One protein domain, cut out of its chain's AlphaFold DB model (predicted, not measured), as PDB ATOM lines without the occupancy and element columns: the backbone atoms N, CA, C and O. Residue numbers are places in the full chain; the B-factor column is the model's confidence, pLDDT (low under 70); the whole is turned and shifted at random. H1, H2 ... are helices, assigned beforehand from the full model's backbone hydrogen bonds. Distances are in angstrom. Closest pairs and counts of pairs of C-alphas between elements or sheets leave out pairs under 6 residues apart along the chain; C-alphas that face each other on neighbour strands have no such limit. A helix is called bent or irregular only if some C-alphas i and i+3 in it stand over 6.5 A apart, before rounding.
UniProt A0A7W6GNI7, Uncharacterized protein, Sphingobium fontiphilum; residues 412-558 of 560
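This is residues 412 to 558 of the 560 residues of an uncharacterized protein of Sphingobium fontiphilum (UniProt A0A7W6GNI7). One very long helix, H3, is the spine of a rod, with H1 and H2 packed on one part of it and H6 and the short arm H4b on the part near its middle, while H5 packs on H1 and H6. Beyond these, the far end of H3 and the arm H4a fold back on each other as a long, slender helical hairpin. The 147 printed residues hold six named helices, H1 to H6 in chain order, and no named strand; the class is all helix. The whole is loose, with a radius of gyration of the C-alphas of 18.4 A, and spans 69 by 30 by 18 A.

H1, residues 412 to 429, is irregular, with C-alphas 421 and 424 7.1 A apart, and has a kink of 48 degrees near residue 422. H2, residues 438 to 450, forms a hairpin with H1; they only just touch, with 3 pairs of C-alphas within 8 A, the closest those of Val 426 and Leu 444 at 7.4 A. H3, residues 458 to 501, is the hub. It forms a hairpin with H2 through its residues 460 to 474 alone, the closest C-alphas being those of Glu 447 and Ala 467, 4.8 A apart. H1 touches H3 at a steep tilt of 46 degrees, closest at the C-alphas of Ala 415 and Ser 468, 6.1 A. H4, residues 505 to 528, was assigned as one helix by its hydrogen bonds but is bent, with C-alphas 518 and 521 7.6 A apart; its arms H4a, residues 505 to 518, and H4b, residues 521 to 528, are about perpendicular at 74 degrees. H4a forms a hairpin with H3, opposite ways at a shallow tilt of 4 degrees, closest at the C-alphas of Gly 499 and Gly 505, 4.8 A. H4b touches H3 about perpendicular at 78 degrees, closest at the C-alphas of Gly 482 and Leu 523, 6.1 A. H5, residues 530 to 540, touches H1, closest at the C-alphas of Ala 421 and Tyr 536, 5.2 A. H6, residues 545 to 557, forms a hairpin with H5 at a shallow tilt of 10 degrees, closest at the C-alphas of Thr 534 and Ala 548, 6.1 A. H6 touches H3 at the C-alphas of Lys 483 and Leu 550, 6.8 A. H1, H2, H3, H5 and H6 make an up-and-down bundle, each of these five running against the one before it. Every O i to N i+4 pair is within hydrogen-bond range in H2, H4b, H5 and H6, against 12 of 14 in H1, 39 of 40 in H3 and 9 of 10 in H4a.

H1 begins at C-alpha 412 (137.866, 282.227, 182.412) and is 24.0 A long; H2 is 18.2 A. H3 runs 65.4 A to C-alpha 501 (150.984, 230.191, 205.848). H4a is 20.8 A, and H6, 18.3 A, ends at C-alpha 557 (147.821, 246.710, 191.420).

The C-alphas farthest apart, those of Gly 456 and Ala 503, are 69.6 A apart. The printed part has no cut and no long link. Mean pLDDT of the printed part is 86.0; residues 493 to 512 are under 70.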
ATOM      1  N   ARG A 412     138.925 282.756 183.283       87.94
ATOM      2  CA  ARG A 412     137.866 282.227 182.412       87.94
ATOM      3  C   ARG A 412     138.415 281.334 181.302       87.94
ATOM      4  O   ARG A 412     137.921 280.226 181.111       87.94
ATOM      5  N   ALA A 413     139.464 281.785 180.613       90.38
ATOM      6  CA  ALA A 413     140.121 280.986 179.579       90.38
ATOM      7  C   ALA A 413     140.705 279.682 180.151       90.38
ATOM      8  O   ALA A 413     140.615 278.630 179.518       90.38
ATOM      9  N   ARG A 414     141.262 279.728 181.371       92.12
ATOM     10  CA  ARG A 414     141.731 278.529 182.078       92.12
ATOM     11  C   ARG A 414     140.575 277.585 182.423       92.12
ATOM     12  O   ARG A 414     140.707 276.388 182.178       92.12
ATOM     13  N   ALA A 415     139.460 278.110 182.930       91.69
ATOM     14  CA  ALA A 415     138.267 277.328 183.251       91.69
ATOM     15  C   ALA A 415     137.696 276.621 182.011       91.69
ATOM     16  O   ALA A 415     137.333 275.453 182.093       91.69
ATOM     17  N   ASP A 416     137.709 277.266 180.838       92.44
ATOM     18  CA  ASP A 416     137.247 276.645 179.590       92.44
ATOM     19  C   ASP A 416     138.130 275.470 179.136       92.44
ATOM     20  O   ASP A 416     137.609 274.433 178.710       92.44
ATOM     21  N   VAL A 417     139.459 275.614 179.235       95.12
ATOM     22  CA  VAL A 417     140.413 274.526 178.944       95.12
ATOM     23  C   VAL A 417     140.222 273.377 179.930       95.12
ATOM     24  O   VAL A 417     140.180 272.212 179.532       95.12
ATOM     25  N   GLU A 418     140.054 273.699 181.211       95.62
ATOM     26  CA  GLU A 418     139.786 272.711 182.250       95.62
ATOM     27  C   GLU A 418     138.459 271.979 182.023       95.62
ATOM     28  O   GLU A 418     138.428 270.749 182.080       95.62
ATOM     29  N   ARG A 419     137.376 272.697 181.702       95.19
ATOM     30  CA  ARG A 419     136.072 272.111 181.365       95.19
ATOM     31  C   ARG A 419     136.205 271.109 180.227       95.19
ATOM     32  O   ARG A 419     135.659 270.011 180.315       95.19
ATOM     33  N   ALA A 420     136.917 271.472 179.159       96.06
ATOM     34  CA  ALA A 420     137.108 270.589 178.013       96.06
ATOM     35  C   ALA A 420     137.822 269.283 178.409       96.06
ATOM     36  O   ALA A 420     137.419 268.211 177.960       96.06
ATOM     37  N   ALA A 421     138.827 269.365 179.285       96.75
ATOM     38  CA  ALA A 421     139.543 268.200 179.800       96.75
ATOM     39  C   ALA A 421     138.708 267.356 180.777       96.75
ATOM     40  O   ALA A 421     138.807 266.132 180.773       96.75
ATOM     41  N   ALA A 422     137.863 267.994 181.593       97.00
ATOM     42  CA  ALA A 422     137.016 267.317 182.572       97.00
ATOM     43  C   ALA A 422     135.781 266.647 181.956       97.00
ATOM     44  O   ALA A 422     135.267 265.680 182.513       97.00
ATOM     45  N   LYS A 423     135.287 267.147 180.816       96.81
ATOM     46  CA  LYS A 423     134.063 266.666 180.160       96.81
ATOM     47  C   LYS A 423     133.954 265.132 180.057       96.81
ATOM     48  O   LYS A 423     132.951 264.610 180.544       96.81
ATOM     49  N   PRO A 424     134.929 264.389 179.489       97.94
ATOM     50  CA  PRO A 424     134.823 262.930 179.394       97.94
ATOM     51  C   PRO A 424     134.720 262.246 180.765       97.94
ATOM     52  O   PRO A 424     134.020 261.246 180.897       97.94
ATOM     53  N   LEU A 425     135.368 262.803 181.792       97.75
ATOM     54  CA  LEU A 425     135.335 262.270 183.152       97.75
ATOM     55  C   LEU A 425     133.983 262.496 183.826       97.75
ATOM     56  O   LEU A 425     133.452 261.583 184.451       97.75
ATOM     57  N   VAL A 426     133.400 263.687 183.668       97.06
ATOM     58  CA  VAL A 426     132.055 263.991 184.178       97.06
ATOM     59  C   VAL A 426     131.015 263.092 183.500       97.06
ATOM     60  O   VAL A 426     130.183 262.488 184.171       97.06
ATOM     61  N   GLU A 427     131.089 262.932 182.177       97.12
ATOM     62  CA  GLU A 427     130.200 262.035 181.426       97.12
ATOM     63  C   GLU A 427     130.379 260.558 181.812       97.12
ATOM     64  O   GLU A 427     129.425 259.781 181.752       97.12
ATOM     65  N   ALA A 428     131.591 260.140 182.189       97.81
ATOM     66  CA  ALA A 428     131.834 258.812 182.742       97.81
ATOM     67  C   ALA A 428     131.219 258.670 184.142       97.81
ATOM     68  O   ALA A 428     130.513 257.695 184.388       97.81
ATOM     69  N   ALA A 429     131.413 259.653 185.029       97.44
ATOM     70  CA  ALA A 429     130.905 259.612 186.402       97.44
ATOM     71  C   ALA A 429     129.372 259.536 186.431       97.44
ATOM     72  O   ALA A 429     128.800 258.716 187.142       97.44
ATOM     73  N   LEU A 430     128.695 260.302 185.569       96.25
ATOM     74  CA  LEU A 430     127.234 260.266 185.435       96.25
ATOM     75  C   LEU A 430     126.689 258.932 184.893       96.25
ATOM     76  O   LEU A 430     125.498 258.660 185.035       96.25
ATOM     77  N   ARG A 431     127.531 258.103 184.261       97.44
ATOM     78  CA  ARG A 431     127.178 256.755 183.783       97.44
ATOM     79  C   ARG A 431     127.558 255.644 184.767       97.44
ATOM     80  O   ARG A 431     127.114 254.516 184.566       97.44
ATOM     81  N   ALA A 432     128.333 255.960 185.802       96.44
ATOM     82  CA  ALA A 432     128.800 255.040 186.835       96.44
ATOM     83  C   ALA A 432     128.191 255.430 188.197       96.44
ATOM     84  O   ALA A 432     128.880 256.001 189.041       96.44
ATOM     85  N   PRO A 433     126.885 255.187 188.430       92.38
ATOM     86  CA  PRO A 433     126.188 255.650 189.637       92.38
ATOM     87  C   PRO A 433     126.682 254.992 190.935       92.38
ATOM     88  O   PRO A 433     126.257 255.365 192.021       92.38
ATOM     89  N   ASP A 434     127.543 253.986 190.838       96.50
ATOM     90  CA  ASP A 434     128.203 253.329 191.955       96.50
ATOM     91  C   ASP A 434     129.454 254.080 192.437       96.50
ATOM     92  O   ASP A 434     129.821 253.921 193.599       96.50
ATOM     93  N   VAL A 435     130.070 254.939 191.611       97.31
ATOM     94  CA  VAL A 435     131.280 255.696 191.994       97.31
ATOM     95  C   VAL A 435     130.996 256.815 192.999       97.31
ATOM     96  O   VAL A 435     131.877 257.211 193.762       97.31
ATOM     97  N   ALA A 436     129.776 257.349 192.995       97.81
ATOM     98  CA  ALA A 436     129.387 258.512 193.776       97.81
ATOM     99  C   ALA A 436     127.912 258.445 194.169       97.81
ATOM    100  O   ALA A 436     127.100 257.825 193.486       97.81
ATOM    101  N   THR A 437     127.544 259.115 195.257       97.69
ATOM    102  CA  THR A 437     126.138 259.224 195.652       97.69
ATOM    103  C   THR A 437     125.353 260.066 194.643       97.69
ATOM    104  O   THR A 437     125.905 260.939 193.968       97.69
ATOM    105  N   ALA A 438     124.035 259.853 194.572       96.06
ATOM    106  CA  ALA A 438     123.159 260.644 193.701       96.06
ATOM    107  C   ALA A 438     123.306 262.155 193.957       96.06
ATOM    108  O   ALA A 438     123.409 262.932 193.015       96.06
ATOM    109  N   ARG A 439     123.426 262.554 195.230       93.62
ATOM    110  CA  ARG A 439     123.644 263.945 195.646       93.62
ATOM    111  C   ARG A 439     124.933 264.533 195.066       93.62
ATOM    112  O   ARG A 439     124.909 265.638 194.535       93.62
ATOM    113  N   ALA A 440     126.045 263.799 195.135       96.19
ATOM    114  CA  ALA A 440     127.316 264.263 194.583       96.19
ATOM    115  C   ALA A 440     127.284 264.360 193.047       96.19
ATOM    116  O   ALA A 440     127.827 265.309 192.478       96.19
ATOM    117  N   LEU A 441     126.621 263.414 192.372       96.38
ATOM    118  CA  LEU A 441     126.440 263.443 190.916       96.38
ATOM    119  C   LEU A 441     125.519 264.581 190.461       96.38
ATOM    120  O   LEU A 441     125.788 265.203 189.432       96.38
ATOM    121  N   ASP A 442     124.469 264.885 191.225       93.06
ATOM    122  CA  ASP A 442     123.568 266.003 190.950       93.06
ATOM    123  C   ASP A 442     124.291 267.349 191.069       93.06
ATOM    124  O   ASP A 442     124.114 268.207 190.201       93.06
ATOM    125  N   ASP A 443     125.154 267.515 192.078       92.56
ATOM    126  CA  ASP A 443     126.000 268.704 192.218       92.56
ATOM    127  C   ASP A 443     126.932 268.852 191.002       92.56
ATOM    128  O   ASP A 443     126.940 269.893 190.342       92.56
ATOM    129  N   LEU A 444     127.650 267.784 190.631       94.75
ATOM    130  CA  LEU A 444     128.566 267.784 189.485       94.75
ATOM    131  C   LEU A 444     127.846 268.093 188.157       94.75
ATOM    132  O   LEU A 444     128.354 268.834 187.307       94.75
ATOM    133  N   LYS A 445     126.638 267.546 187.978       93.94
ATOM    134  CA  LYS A 445     125.792 267.782 186.805       93.94
ATOM    135  C   LYS A 445     125.287 269.220 186.748       93.94
ATOM    136  O   LYS A 445     125.385 269.847 185.695       93.94
ATOM    137  N   ALA A 446     124.758 269.736 187.857       89.31
ATOM    138  CA  ALA A 446     124.193 271.080 187.926       89.31
ATOM    139  C   ALA A 446     125.234 272.149 187.567       89.31
ATOM    140  O   ALA A 446     124.934 273.059 186.792       89.31
ATOM    141  N   GLU A 447     126.464 272.000 188.061       91.31
ATOM    142  CA  GLU A 447     127.562 272.914 187.739       91.31
ATOM    143  C   GLU A 447     127.989 272.829 186.269       91.31
ATOM    144  O   GLU A 447     128.213 273.845 185.610       91.31
ATOM    145  N   THR A 448     128.035 271.618 185.708       89.56
ATOM    146  CA  THR A 448     128.380 271.421 184.291       89.56
ATOM    147  C   THR A 448     127.337 272.050 183.361       89.56
ATOM    148  O   THR A 448     127.688 272.647 182.341       89.56
ATOM    149  N   GLU A 449     126.052 271.962 183.711       88.81
ATOM    150  CA  GLU A 449     124.967 272.614 182.968       88.81
ATOM    151  C   GLU A 449     125.036 274.147 183.077       88.81
ATOM    152  O   GLU A 449     124.786 274.846 182.090       88.81
ATOM    153  N   ALA A 450     125.398 274.682 184.248       84.31
ATOM    154  CA  ALA A 450     125.478 276.124 184.494       84.31
ATOM    155  C   ALA A 450     126.546 276.840 183.642       84.31
ATOM    156  O   ALA A 450     126.374 278.013 183.305       84.31
ATOM    157  N   GLU A 451     127.606 276.139 183.234       84.56
ATOM    158  CA  GLU A 451     128.745 276.689 182.484       84.56
ATOM    159  C   GLU A 451     128.466 276.929 180.980       84.56
ATOM    160  O   GLU A 451     129.306 277.453 180.244       84.56
ATOM    161  N   THR A 452     127.284 276.551 180.489       81.00
ATOM    162  CA  THR A 452     126.896 276.642 179.063       81.00
ATOM    163  C   THR A 452     126.506 278.045 178.585       81.00
ATOM    164  O   THR A 452     126.149 278.227 177.420       81.00
ATOM    165  N   LEU A 453     126.574 279.050 179.459       76.38
ATOM    166  CA  LEU A 453     126.184 280.416 179.129       76.38
ATOM    167  C   LEU A 453     127.195 281.149 178.224       76.38
ATOM    168  O   LEU A 453     128.393 280.855 178.267       76.38
ATOM    169  N   PRO A 454     126.736 282.147 177.436       78.94
ATOM    170  CA  PRO A 454     127.613 282.958 176.600       78.94
ATOM    171  C   PRO A 454     128.656 283.726 177.433       78.94
ATOM    172  O   PRO A 454     128.327 284.220 178.515       78.94
ATOM    173  N   PRO A 455     129.892 283.885 176.929       77.62
ATOM    174  CA  PRO A 455     130.911 284.700 177.585       77.62
ATOM    175  C   PRO A 455     130.489 286.176 177.677       77.62
ATOM    176  O   PRO A 455     129.811 286.695 176.790       77.62
ATOM    177  N   GLY A 456     130.924 286.861 178.741       79.62
ATOM    178  CA  GLY A 456     130.637 288.283 178.990       79.62
ATOM    179  C   GLY A 456     129.440 288.551 179.910       79.62
ATOM    180  O   GLY A 456     129.157 289.708 180.225       79.62
ATOM    181  N   ASP A 457     128.746 287.507 180.366       83.25
ATOM    182  CA  ASP A 457     127.808 287.597 181.482       83.25
ATOM    183  C   ASP A 457     128.565 287.390 182.814       83.25
ATOM    184  O   ASP A 457     129.136 286.314 183.007       83.25
ATOM    185  N   PRO A 458     128.535 288.352 183.762       82.38
ATOM    186  CA  PRO A 458     129.145 288.181 185.082       82.38
ATOM    187  C   PRO A 458     128.728 286.890 185.809       82.38
ATOM    188  O   PRO A 458     129.554 286.261 186.465       82.38
ATOM    189  N   TYR A 459     127.477 286.448 185.645       85.19
ATOM    190  CA  TYR A 459     126.980 285.205 186.244       85.19
ATOM    191  C   TYR A 459     127.468 283.951 185.510       85.19
ATOM    192  O   TYR A 459     127.508 282.876 186.108       85.19
ATOM    193  N   ALA A 460     127.809 284.059 184.221       86.75
ATOM    194  CA  ALA A 460     128.413 282.960 183.469       86.75
ATOM    195  C   ALA A 460     129.861 282.739 183.899       86.75
ATOM    196  O   ALA A 460     130.296 281.596 184.025       86.75
ATOM    197  N   ASP A 461     130.590 283.825 184.156       88.75
ATOM    198  CA  ASP A 461     131.971 283.748 184.616       88.75
ATOM    199  C   ASP A 461     132.041 283.170 186.037       88.75
ATOM    200  O   ASP A 461     132.805 282.236 186.270       88.75
ATOM    201  N   GLN A 462     131.169 283.621 186.948       89.62
ATOM    202  CA  GLN A 462     131.030 283.033 188.289       89.62
ATOM    203  C   GLN A 462     130.640 281.552 188.247       89.62
ATOM    204  O   GLN A 462     131.232 280.743 188.958       89.62
ATOM    205  N   ALA A 463     129.679 281.178 187.396       89.62
ATOM    206  CA  ALA A 463     129.292 279.779 187.227       89.62
ATOM    207  C   ALA A 463     130.457 278.921 186.707       89.62
ATOM    208  O   ALA A 463     130.607 277.779 187.127       89.62
ATOM    209  N   ALA A 464     131.297 279.459 185.821       91.31
ATOM    210  CA  ALA A 464     132.445 278.735 185.292       91.31
ATOM    211  C   ALA A 464     133.559 278.520 186.322       91.31
ATOM    212  O   ALA A 464     134.068 277.403 186.429       91.31
ATOM    213  N   ASP A 465     133.923 279.555 187.090       92.38
ATOM    214  CA  ASP A 465     134.882 279.400 188.196       92.38
ATOM    215  C   ASP A 465     134.356 278.392 189.212       92.38
ATOM    216  O   ASP A 465     135.058 277.450 189.577       92.38
ATOM    217  N   GLN A 466     133.082 278.508 189.580       91.44
ATOM    218  CA  GLN A 466     132.496 277.604 190.550       91.44
ATOM    219  C   GLN A 466     132.470 276.151 190.072       91.44
ATOM    220  O   GLN A 466     132.884 275.245 190.801       91.44
ATOM    221  N   ALA A 467     132.039 275.922 188.833       93.88
ATOM    222  CA  ALA A 467     132.039 274.595 188.247       93.88
ATOM    223  C   ALA A 467     133.456 274.010 188.186       93.88
ATOM    224  O   ALA A 467     133.641 272.811 188.406       93.88
ATOM    225  N   SER A 468     134.469 274.849 187.950       95.06
ATOM    226  CA  SER A 468     135.874 274.450 188.039       95.06
ATOM    227  C   SER A 468     136.234 273.948 189.439       95.06
ATOM    228  O   SER A 468     136.768 272.847 189.558       95.06
ATOM    229  N   ARG A 469     135.904 274.702 190.493       94.81
ATOM    230  CA  ARG A 469     136.200 274.332 191.889       94.81
ATOM    231  C   ARG A 469     135.503 273.042 192.308       94.81
ATOM    232  O   ARG A 469     136.139 272.147 192.853       94.81
ATOM    233  N   VAL A 470     134.212 272.908 191.995       95.62
ATOM    234  CA  VAL A 470     133.431 271.701 192.312       95.62
ATOM    235  C   VAL A 470     134.030 270.465 191.642       95.62
ATOM    236  O   VAL A 470     134.192 269.435 192.295       95.62
ATOM    237  N   ARG A 471     134.429 270.565 190.365       96.75
ATOM    238  CA  ARG A 471     135.118 269.468 189.666       96.75
ATOM    239  C   ARG A 471     136.433 269.106 190.344       96.75
ATOM    240  O   ARG A 471     136.658 267.926 190.607       96.75
ATOM    241  N   ARG A 472     137.275 270.096 190.656       97.12
ATOM    242  CA  ARG A 472     138.549 269.868 191.353       97.12
ATOM    243  C   ARG A 472     138.324 269.157 192.684       97.12
ATOM    244  O   ARG A 472     138.947 268.129 192.929       97.12
ATOM    245  N   ASN A 473     137.368 269.613 193.489       97.25
ATOM    246  CA  ASN A 473     137.065 268.998 194.781       97.25
ATOM    247  C   ASN A 473     136.571 267.555 194.632       97.25
ATOM    248  O   ASN A 473     137.039 266.661 195.338       97.25
ATOM    249  N   TRP A 474     135.683 267.305 193.666       97.75
ATOM    250  CA  TRP A 474     135.166 265.966 193.393       97.75
ATOM    251  C   TRP A 474     136.280 265.004 192.955       97.75
ATOM    252  O   TRP A 474     136.417 263.905 193.498       97.75
ATOM    253  N   PHE A 475     137.141 265.422 192.020       97.56
ATOM    254  CA  PHE A 475     138.262 264.595 191.564       97.56
ATOM    255  C   PHE A 475     139.353 264.441 192.633       97.56
ATOM    256  O   PHE A 475     139.969 263.379 192.715       97.56
ATOM    257  N   ALA A 476     139.587 265.444 193.476       97.00
ATOM    258  CA  ALA A 476     140.484 265.332 194.624       97.00
ATOM    259  C   ALA A 476     139.988 264.278 195.630       97.00
ATOM    260  O   ALA A 476     140.780 263.454 196.102       97.00
ATOM    261  N   ALA A 477     138.680 264.237 195.905       97.25
ATOM    262  CA  ALA A 477     138.066 263.212 196.748       97.25
ATOM    263  C   ALA A 477     138.167 261.811 196.126       97.25
ATOM    264  O   ALA A 477     138.562 260.865 196.812       97.25
ATOM    265  N   LEU A 478     137.913 261.683 194.816       97.19
ATOM    266  CA  LEU A 478     138.095 260.434 194.068       97.19
ATOM    267  C   LEU A 478     139.539 259.907 194.188       97.19
ATOM    268  O   LEU A 478     139.756 258.743 194.530       97.19
ATOM    269  N   LEU A 479     140.539 260.765 193.957       96.06
ATOM    270  CA  LEU A 479     141.957 260.404 194.071       96.06
ATOM    271  C   LEU A 479     142.333 260.038 195.515       96.06
ATOM    272  O   LEU A 479     143.043 259.059 195.748       96.06
ATOM    273  N   SER A 480     141.814 260.772 196.500       94.38
ATOM    274  CA  SER A 480     142.003 260.460 197.924       94.38
ATOM    275  C   SER A 480     141.388 259.112 198.297       94.38
ATOM    276  O   SER A 480     141.964 258.343 199.072       94.38
ATOM    277  N   GLY A 481     140.249 258.782 197.692       94.31
ATOM    278  CA  GLY A 481     139.637 257.465 197.734       94.31
ATOM    279  C   GLY A 481     140.533 256.366 197.170       94.31
ATOM    280  O   GLY A 481     140.821 255.392 197.864       94.31
ATOM    281  N   GLY A 482     141.067 256.564 195.962       93.88
ATOM    282  CA  GLY A 482     142.023 255.643 195.340       93.88
ATOM    283  C   GLY A 482     143.287 255.415 196.183       93.88
ATOM    284  O   GLY A 482     143.732 254.277 196.339       93.88
ATOM    285  N   LYS A 483     143.841 256.468 196.807       92.12
ATOM    286  CA  LYS A 483     144.992 256.352 197.727       92.12
ATOM    287  C   LYS A 483     144.644 255.535 198.975       92.12
ATOM    288  O   LYS A 483     145.427 254.663 199.355       92.12
ATOM    289  N   ARG A 484     143.483 255.772 199.604       91.25
ATOM    290  CA  ARG A 484     143.008 254.965 200.748       91.25
ATOM    291  C   ARG A 484     142.846 253.497 200.364       91.25
ATOM    292  O   ARG A 484     143.383 252.638 201.058       91.25
ATOM    293  N   ALA A 485     142.211 253.227 199.227       89.56
ATOM    294  CA  ALA A 485     142.025 251.878 198.708       89.56
ATOM    295  C   ALA A 485     143.359 251.135 198.534       89.56
ATOM    296  O   ALA A 485     143.526 250.022 199.026       89.56
ATOM    297  N   LEU A 486     144.355 251.774 197.911       86.19
ATOM    298  CA  LEU A 486     145.693 251.194 197.768       86.19
ATOM    299  C   LEU A 486     146.392 250.944 199.101       86.19
ATOM    300  O   LEU A 486     147.068 249.928 199.258       86.19
ATOM    301  N   ASN A 487     146.254 251.858 200.060       84.69
ATOM    302  CA  ASN A 487     146.834 251.683 201.385       84.69
ATOM    303  C   ASN A 487     146.218 250.473 202.100       84.69
ATOM    304  O   ASN A 487     146.957 249.667 202.664       84.69
ATOM    305  N   GLU A 488     144.900 250.300 202.022       83.81
ATOM    306  CA  GLU A 488     144.211 249.145 202.603       83.81
ATOM    307  C   GLU A 488     144.530 247.834 201.869       83.81
ATOM    308  O   GLU A 488     144.755 246.808 202.514       83.81
ATOM    309  N   LEU A 489     144.668 247.858 200.539       79.50
ATOM    310  CA  LEU A 489     145.144 246.707 199.763       79.50
ATOM    311  C   LEU A 489     146.577 246.319 200.142       79.50
ATOM    312  O   LEU A 489     146.876 245.137 200.291       79.50
ATOM    313  N   ASN A 490     147.460 247.296 200.355       75.38
ATOM    314  CA  ASN A 490     148.830 247.042 200.795       75.38
ATOM    315  C   ASN A 490     148.879 246.465 202.217       75.38
ATOM    316  O   ASN A 490     149.664 245.548 202.474       75.38
ATOM    317  N   LYS A 491     148.038 246.954 203.139       76.19
ATOM    318  CA  LYS A 491     147.902 246.385 204.492       76.19
ATOM    319  C   LYS A 491     147.355 244.955 204.443       76.19
ATOM    320  O   LYS A 491     147.924 244.062 205.065       76.19
ATOM    321  N   SER A 492     146.311 244.721 203.651       71.75
ATOM    322  CA  SER A 492     145.667 243.408 203.519       71.75
ATOM    323  C   SER A 492     146.557 242.399 202.792       71.75
ATOM    324  O   SER A 492     146.632 241.234 203.164       71.75
ATOM    325  N   GLY A 493     147.329 242.831 201.793       66.06
ATOM    326  CA  GLY A 493     148.326 241.985 201.137       66.06
ATOM    327  C   GLY A 493     149.387 241.457 202.109       66.06
ATOM    328  O   GLY A 493     149.834 240.318 201.955       66.06
ATOM    329  N   LYS A 494     149.749 242.241 203.140       62.62
ATOM    330  CA  LYS A 494     150.613 241.777 204.238       62.62
ATOM    331  C   LYS A 494     149.909 240.685 205.059       62.62
ATOM    332  O   LYS A 494     150.494 239.625 205.259       62.62
ATOM    333  N   SER A 495     148.651 240.884 205.469       57.19
ATOM    334  CA  SER A 495     147.925 239.909 206.305       57.19
ATOM    335  C   SER A 495     147.591 238.604 205.576       57.19
ATOM    336  O   SER A 495     147.670 237.534 206.170       57.19
ATOM    337  N   VAL A 496     147.282 238.655 204.280       52.53
ATOM    338  CA  VAL A 496     146.917 237.481 203.467       52.53
ATOM    339  C   VAL A 496     148.110 236.581 203.209       52.53
ATOM    340  O   VAL A 496     147.981 235.362 203.279       52.53
ATOM    341  N   ARG A 497     149.291 237.162 202.974       53.22
ATOM    342  CA  ARG A 497     150.525 236.378 202.859       53.22
ATOM    343  C   ARG A 497     150.849 235.661 204.167       53.22
ATOM    344  O   ARG A 497     151.114 234.467 204.130       53.22
ATOM    345  N   VAL A 498     150.715 236.344 205.304       51.72
ATOM    346  CA  VAL A 498     150.890 235.741 206.639       51.72
ATOM    347  C   VAL A 498     149.812 234.679 206.923       51.72
ATOM    348  O   VAL A 498     150.086 233.627 207.498       51.72
ATOM    349  N   GLY A 499     148.579 234.921 206.477       44.12
ATOM    350  CA  GLY A 499     147.412 234.070 206.699       44.12
ATOM    351  C   GLY A 499     147.363 232.785 205.880       44.12
ATOM    352  O   GLY A 499     146.833 231.794 206.363       44.12
ATOM    353  N   ILE A 500     147.910 232.781 204.662       42.69
ATOM    354  CA  ILE A 500     148.007 231.581 203.812       42.69
ATOM    355  C   ILE A 500     149.034 230.580 204.376       42.69
ATOM    356  O   ILE A 500     148.945 229.384 204.101       42.69
ATOM    357  N   GLU A 501     149.968 231.040 205.210       43.41
ATOM    358  CA  GLU A 501     150.984 230.191 205.848       43.41
ATOM    359  C   GLU A 501     150.563 229.652 207.228       43.41
ATOM    360  O   GLU A 501     151.144 228.683 207.722       43.41
ATOM    361  N   GLY A 502     149.505 230.212 207.825       46.56
ATOM    362  CA  GLY A 502     148.815 229.669 208.997       46.56
ATOM    363  C   GLY A 502     147.487 229.004 208.617       46.56
ATOM    364  O   GLY A 502     146.876 229.324 207.609       46.56
ATOM    365  N   ALA A 503     146.953 228.099 209.440       41.06
ATOM    366  CA  ALA A 503     145.648 227.457 209.196       41.06
ATOM    367  C   ALA A 503     144.422 228.413 209.307       41.06
ATOM    368  O   ALA A 503     143.301 227.958 209.518       41.06
ATOM    369  N   VAL A 504     144.623 229.732 209.179       44.81
ATOM    370  CA  VAL A 504     143.640 230.818 209.388       44.81
ATOM    371  C   VAL A 504     143.241 231.494 208.057       44.81
ATOM    372  O   VAL A 504     142.517 232.486 208.035       44.81
ATOM    373  N   GLY A 505     143.657 230.943 206.912       41.66
ATOM    374  CA  GLY A 505     143.470 231.556 205.589       41.66
ATOM    375  C   GLY A 505     142.023 231.863 205.161       41.66
ATOM    376  O   GLY A 505     141.829 232.713 204.301       41.66
ATOM    377  N   ALA A 506     140.998 231.241 205.755       49.66
ATOM    378  CA  ALA A 506     139.602 231.474 205.362       49.66
ATOM    379  C   ALA A 506     139.052 232.843 205.815       49.66
ATOM    380  O   ALA A 506     138.351 233.497 205.048       49.66
ATOM    381  N   THR A 507     139.397 233.302 207.021       54.72
ATOM    382  CA  THR A 507     138.910 234.584 207.574       54.72
ATOM    383  C   THR A 507     139.595 235.783 206.916       54.72
ATOM    384  O   THR A 507     139.009 236.842 206.742       54.72
ATOM    385  N   ILE A 508     140.837 235.609 206.472       54.34
ATOM    386  CA  ILE A 508     141.626 236.696 205.883       54.34
ATOM    387  C   ILE A 508     141.233 236.950 204.414       54.34
ATOM    388  O   ILE A 508     141.306 238.079 203.928       54.34
ATOM    389  N   ILE A 509     140.744 235.924 203.708       55.31
ATOM    390  CA  ILE A 509     140.179 236.094 202.362       55.31
ATOM    391  C   ILE A 509     138.867 236.896 202.419       55.31
ATOM    392  O   ILE A 509     138.647 237.726 201.539       55.31
ATOM    393  N   SER A 510     138.028 236.726 203.452       57.78
ATOM    394  CA  SER A 510     136.807 237.537 203.589       57.78
ATOM    395  C   SER A 510     137.099 239.017 203.864       57.78
ATOM    396  O   SER A 510     136.419 239.879 203.312       57.78
ATOM    397  N   ASP A 511     138.153 239.336 204.616       59.72
ATOM    398  CA  ASP A 511     138.520 240.734 204.894       59.72
ATOM    399  C   ASP A 511     139.039 241.453 203.637       59.72
ATOM    400  O   ASP A 511     138.673 242.601 203.373       59.72
ATOM    401  N   LEU A 512     139.794 240.745 202.785       64.19
ATOM    402  CA  LEU A 512     140.135 241.233 201.445       64.19
ATOM    403  C   LEU A 512     138.882 241.503 200.610       64.19
ATOM    404  O   LEU A 512     138.834 242.518 199.916       64.19
ATOM    405  N   THR A 513     137.874 240.622 200.658       73.00
ATOM    406  CA  THR A 513     136.629 240.840 199.903       73.00
ATOM    407  C   THR A 513     135.874 242.077 200.379       73.00
ATOM    408  O   THR A 513     135.317 242.775 199.545       73.00
ATOM    409  N   GLY A 514     135.921 242.411 201.672       81.62
ATOM    410  CA  GLY A 514     135.284 243.619 202.203       81.62
ATOM    411  C   GLY A 514     135.939 244.903 201.689       81.62
ATOM    412  O   GLY A 514     135.273 245.739 201.084       81.62
ATOM    413  N   VAL A 515     137.261 245.032 201.855       78.50
ATOM    414  CA  VAL A 515     138.013 246.213 201.385       78.50
ATOM    415  C   VAL A 515     137.895 246.366 199.870       78.50
ATOM    416  O   VAL A 515     137.638 247.460 199.370       78.50
ATOM    417  N   THR A 516     138.059 245.268 199.129       82.75
ATOM    418  CA  THR A 516     137.940 245.303 197.667       82.75
ATOM    419  C   THR A 516     136.536 245.689 197.228       82.75
ATOM    420  O   THR A 516     136.424 246.507 196.329       82.75
ATOM    421  N   GLN A 517     135.473 245.181 197.857       89.25
ATOM    422  CA  GLN A 517     134.097 245.535 197.495       89.25
ATOM    423  C   GLN A 517     133.775 247.007 197.745       89.25
ATOM    424  O   GLN A 517     133.159 247.623 196.880       89.25
ATOM    425  N   ILE A 518     134.216 247.569 198.875       93.94
ATOM    426  CA  ILE A 518     133.968 248.976 199.225       93.94
ATOM    427  C   ILE A 518     134.625 249.908 198.200       93.94
ATOM    428  O   ILE A 518     133.976 250.794 197.660       93.94
ATOM    429  N   TYR A 519     135.906 249.701 197.881       94.19
ATOM    430  CA  TYR A 519     136.642 250.632 197.017       94.19
ATOM    431  C   TYR A 519     136.583 250.308 195.522       94.19
ATOM    432  O   TYR A 519     137.095 251.085 194.709       94.19
ATOM    433  N   ARG A 520     135.987 249.175 195.136       94.25
ATOM    434  CA  ARG A 520     135.949 248.727 193.742       94.25
ATOM    435  C   ARG A 520     135.392 249.780 192.777       94.25
ATOM    436  O   ARG A 520     136.082 250.018 191.791       94.25
ATOM    437  N   PRO A 521     134.248 250.447 193.034       95.62
ATOM    438  CA  PRO A 521     133.711 251.428 192.087       95.62
ATOM    439  C   PRO A 521     134.704 252.553 191.765       95.62
ATOM    440  O   PRO A 521     134.880 252.927 190.608       95.62
ATOM    441  N   VAL A 522     135.421 253.053 192.777       96.12
ATOM    442  CA  VAL A 522     136.436 254.105 192.611       96.12
ATOM    443  C   VAL A 522     137.666 253.592 191.861       96.12
ATOM    444  O   VAL A 522     138.174 254.284 190.979       96.12
ATOM    445  N   LEU A 523     138.153 252.389 192.183       94.81
ATOM    446  CA  LEU A 523     139.312 251.797 191.507       94.81
ATOM    447  C   LEU A 523     139.019 251.479 190.036       94.81
ATOM    448  O   LEU A 523     139.836 251.819 189.177       94.81
ATOM    449  N   ASP A 524     137.855 250.890 189.750       95.38
ATOM    450  CA  ASP A 524     137.386 250.585 188.394       95.38
ATOM    451  C   ASP A 524     137.226 251.891 187.597       95.38
ATOM    452  O   ASP A 524     137.776 252.023 186.504       95.38
ATOM    453  N   PHE A 525     136.608 252.921 188.189       97.38
ATOM    454  CA  PHE A 525     136.478 254.231 187.552       97.38
ATOM    455  C   PHE A 525     137.835 254.868 187.215       97.38
ATOM    456  O   PHE A 525     138.018 255.371 186.102       97.38
ATOM    457  N   ILE A 526     138.796 254.858 188.149       96.56
ATOM    458  CA  ILE A 526     140.129 255.434 187.912       96.56
ATOM    459  C   ILE A 526     140.868 254.665 186.815       96.56
ATOM    460  O   ILE A 526     141.490 255.286 185.954       96.56
ATOM    461  N   LYS A 527     140.792 253.332 186.827       95.38
ATOM    462  CA  LYS A 527     141.405 252.464 185.817       95.38
ATOM    463  C   LYS A 527     140.846 252.754 184.426       95.38
ATOM    464  O   LYS A 527     141.618 253.032 183.508       95.38
ATOM    465  N   ASP A 528     139.523 252.747 184.290       96.75
ATOM    466  CA  ASP A 528     138.838 252.907 183.005       96.75
ATOM    467  C   ASP A 528     139.012 254.312 182.413       96.75
ATOM    468  O   ASP A 528     138.902 254.500 181.201       96.75
ATOM    469  N   ASN A 529     139.333 255.301 183.253       97.75
ATOM    470  CA  ASN A 529     139.490 256.700 182.859       97.75
ATOM    471  C   ASN A 529     140.910 257.249 183.091       97.75
ATOM    472  O   ASN A 529     141.098 258.466 183.128       97.75
ATOM    473  N   ALA A 530     141.921 256.387 183.237       96.62
ATOM    474  CA  ALA A 530     143.268 256.776 183.662       96.62
ATOM    475  C   ALA A 530     143.931 257.844 182.772       96.62
ATOM    476  O   ALA A 530     144.545 258.785 183.281       96.62
ATOM    477  N   GLU A 531     143.793 257.731 181.446       96.81
ATOM    478  CA  GLU A 531     144.342 258.710 180.497       96.81
ATOM    479  C   GLU A 531     143.659 260.078 180.649       96.81
ATOM    480  O   GLU A 531     144.328 261.102 180.795       96.81
ATOM    481  N   ALA A 532     142.323 260.095 180.692       97.38
ATOM    482  CA  ALA A 532     141.548 261.319 180.868       97.38
ATOM    483  C   ALA A 532     141.809 261.971 182.238       97.38
ATOM    484  O   ALA A 532     141.983 263.187 182.307       97.38
ATOM    485  N   LEU A 533     141.921 261.177 183.310       96.81
ATOM    486  CA  LEU A 533     142.277 261.651 184.653       96.81
ATOM    487  C   LEU A 533     143.678 262.256 184.686       96.81
ATOM    488  O   LEU A 533     143.870 263.308 185.289       96.81
ATOM    489  N   THR A 534     144.643 261.632 184.011       95.25
ATOM    490  CA  THR A 534     146.012 262.154 183.920       95.25
ATOM    491  C   THR A 534     146.030 263.497 183.190       95.25
ATOM    492  O   THR A 534     146.598 264.464 183.697       95.25
ATOM    493  N   ASN A 535     145.349 263.594 182.044       96.12
ATOM    494  CA  ASN A 535     145.247 264.837 181.276       96.12
ATOM    495  C   ASN A 535     144.555 265.953 182.073       96.12
ATOM    496  O   ASN A 535     145.052 267.081 182.117       96.12
ATOM    497  N   TYR A 536     143.444 265.639 182.745       96.69
ATOM    498  CA  TYR A 536     142.754 266.586 183.617       96.69
ATOM    499  C   TYR A 536     143.655 267.051 184.767       96.69
ATOM    500  O   TYR A 536     143.771 268.250 185.006       96.69
ATOM    501  N   ALA A 537     144.361 266.132 185.429       94.94
ATOM    502  CA  ALA A 537     145.234 266.452 186.554       94.94
ATOM    503  C   ALA A 537     146.399 267.378 186.175       94.94
ATOM    504  O   ALA A 537     146.783 268.239 186.970       94.94
ATOM    505  N   VAL A 538     146.945 267.250 184.961       94.75
ATOM    506  CA  VAL A 538     147.974 268.169 184.453       94.75
ATOM    507  C   VAL A 538     147.442 269.601 184.377       94.75
ATOM    508  O   VAL A 538     148.138 270.529 184.792       94.75
ATOM    509  N   ILE A 539     146.209 269.777 183.896       95.94
ATOM    510  CA  ILE A 539     145.579 271.088 183.685       95.94
ATOM    511  C   ILE A 539     145.077 271.690 185.004       95.94
ATOM    512  O   ILE A 539     145.365 272.849 185.312       95.94
ATOM    513  N   ALA A 540     144.343 270.903 185.791       95.19
ATOM    514  CA  ALA A 540     143.711 271.354 187.024       95.19
ATOM    515  C   ALA A 540     144.734 271.560 188.152       95.19
ATOM    516  O   ALA A 540     144.693 272.579 188.839       95.19
ATOM    517  N   TYR A 541     145.706 270.649 188.290       94.69
ATOM    518  CA  TYR A 541     146.625 270.594 189.437       94.69
ATOM    519  C   TYR A 541     148.089 270.895 189.087       94.69
ATOM    520  O   TYR A 541     148.985 270.591 189.871       94.69
ATOM    521  N   GLY A 542     148.358 271.467 187.908       90.69
ATOM    522  CA  GLY A 542     149.694 271.949 187.543       90.69
ATOM    523  C   GLY A 542     150.747 270.846 187.416       90.69
ATOM    524  O   GLY A 542     151.877 271.024 187.861       90.69
ATOM    525  N   ASN A 543     150.382 269.710 186.808       87.12
ATOM    526  CA  ASN A 543     151.252 268.536 186.650       87.12
ATOM    527  C   ASN A 543     151.729 267.937 187.989       87.12
ATOM    528  O   ASN A 543     152.893 267.559 188.128       87.12
ATOM    529  N   ASN A 544     150.835 267.849 188.983       87.12
ATOM    530  CA  ASN A 544     151.145 267.237 190.275       87.12
ATOM    531  C   ASN A 544     151.596 265.762 190.088       87.12
ATOM    532  O   ASN A 544     150.771 264.907 189.740       87.12
ATOM    533  N   PRO A 545     152.875 265.420 190.358       84.06
ATOM    534  CA  PRO A 545     153.395 264.071 190.147       84.06
ATOM    535  C   PRO A 545     152.754 263.021 191.067       84.06
ATOM    536  O   PRO A 545     152.847 261.830 190.764       84.06
ATOM    537  N   ALA A 546     152.093 263.433 192.160       87.06
ATOM    538  CA  ALA A 546     151.356 262.541 193.056       87.06
ATOM    539  C   ALA A 546     150.265 261.793 192.301       87.06
ATOM    540  O   ALA A 546     150.115 260.582 192.443       87.06
ATOM    541  N   VAL A 547     149.526 262.534 191.475       90.25
ATOM    542  CA  VAL A 547     148.341 262.034 190.786       90.25
ATOM    543  C   VAL A 547     148.742 261.020 189.723       90.25
ATOM    544  O   VAL A 547     148.197 259.922 189.695       90.25
ATOM    545  N   ALA A 548     149.759 261.335 188.918       90.00
ATOM    546  CA  ALA A 548     150.274 260.412 187.908       90.00
ATOM    547  C   ALA A 548     150.800 259.108 188.535       90.00
ATOM    548  O   ALA A 548     150.450 258.019 188.079       90.00
ATOM    549  N   ARG A 549     151.583 259.204 189.622       86.25
ATOM    550  CA  ARG A 549     152.079 258.020 190.344       86.25
ATOM    551  C   ARG A 549     150.945 257.204 190.950       86.25
ATOM    552  O   ARG A 549     150.998 255.981 190.891       86.25
ATOM    553  N   LEU A 550     149.934 257.861 191.519       89.62
ATOM    554  CA  LEU A 550     148.765 257.192 192.081       89.62
ATOM    555  C   LEU A 550     147.989 256.425 191.002       89.62
ATOM    556  O   LEU A 550     147.642 255.268 191.213       89.62
ATOM    557  N   ILE A 551     147.745 257.034 189.841       92.38
ATOM    558  CA  ILE A 551     147.044 256.372 188.735       92.38
ATOM    559  C   ILE A 551     147.852 255.159 188.243       92.38
ATOM    560  O   ILE A 551     147.299 254.068 188.122       92.38
ATOM    561  N   GLU A 552     149.170 255.300 188.050       88.75
ATOM    562  CA  GLU A 552     150.056 254.182 187.682       88.75
ATOM    563  C   GLU A 552     150.009 253.045 188.720       88.75
ATOM    564  O   GLU A 552     149.957 251.864 188.365       88.75
ATOM    565  N   ALA A 553     149.973 253.396 190.008       85.38
ATOM    566  CA  ALA A 553     149.816 252.457 191.114       85.38
ATOM    567  C   ALA A 553     148.560 251.604 190.988       85.38
ATOM    568  O   ALA A 553     148.628 250.379 191.108       85.38
ATOM    569  N   ILE A 554     147.427 252.271 190.755       88.75
ATOM    570  CA  ILE A 554     146.117 251.640 190.633       88.75
ATOM    571  C   ILE A 554     146.131 250.714 189.424       88.75
ATOM    572  O   ILE A 554     145.834 249.535 189.573       88.75
ATOM    573  N   LEU A 555     146.593 251.185 188.264       89.19
ATOM    574  CA  LEU A 555     146.674 250.367 187.049       89.19
ATOM    575  C   LEU A 555     147.526 249.101 187.228       89.19
ATOM    576  O   LEU A 555     147.200 248.047 186.685       89.19
ATOM    577  N   LYS A 556     148.617 249.187 187.996       83.56
ATOM    578  CA  LYS A 556     149.519 248.057 188.246       83.56
ATOM    579  C   LYS A 556     148.955 247.051 189.250       83.56
ATOM    580  O   LYS A 556     149.178 245.850 189.099       83.56
ATOM    581  N   LEU A 557     148.295 247.534 190.302       79.25
ATOM    582  CA  LEU A 557     147.821 246.710 191.420       79.25
ATOM    583  C   LEU A 557     146.376 246.227 191.245       79.25
ATOM    584  O   LEU A 557     145.995 245.242 191.876       79.25
ATOM    585  N   TRP A 558     145.605 246.865 190.364       86.56
ATOM    586  CA  TRP A 558     144.198 246.574 190.092       86.56
ATOM    587  C   TRP A 558     143.960 246.133 188.631       86.56
ATOM    588  O   TRP A 558     143.277 246.811 187.862       86.56
TER     589      TRP A 558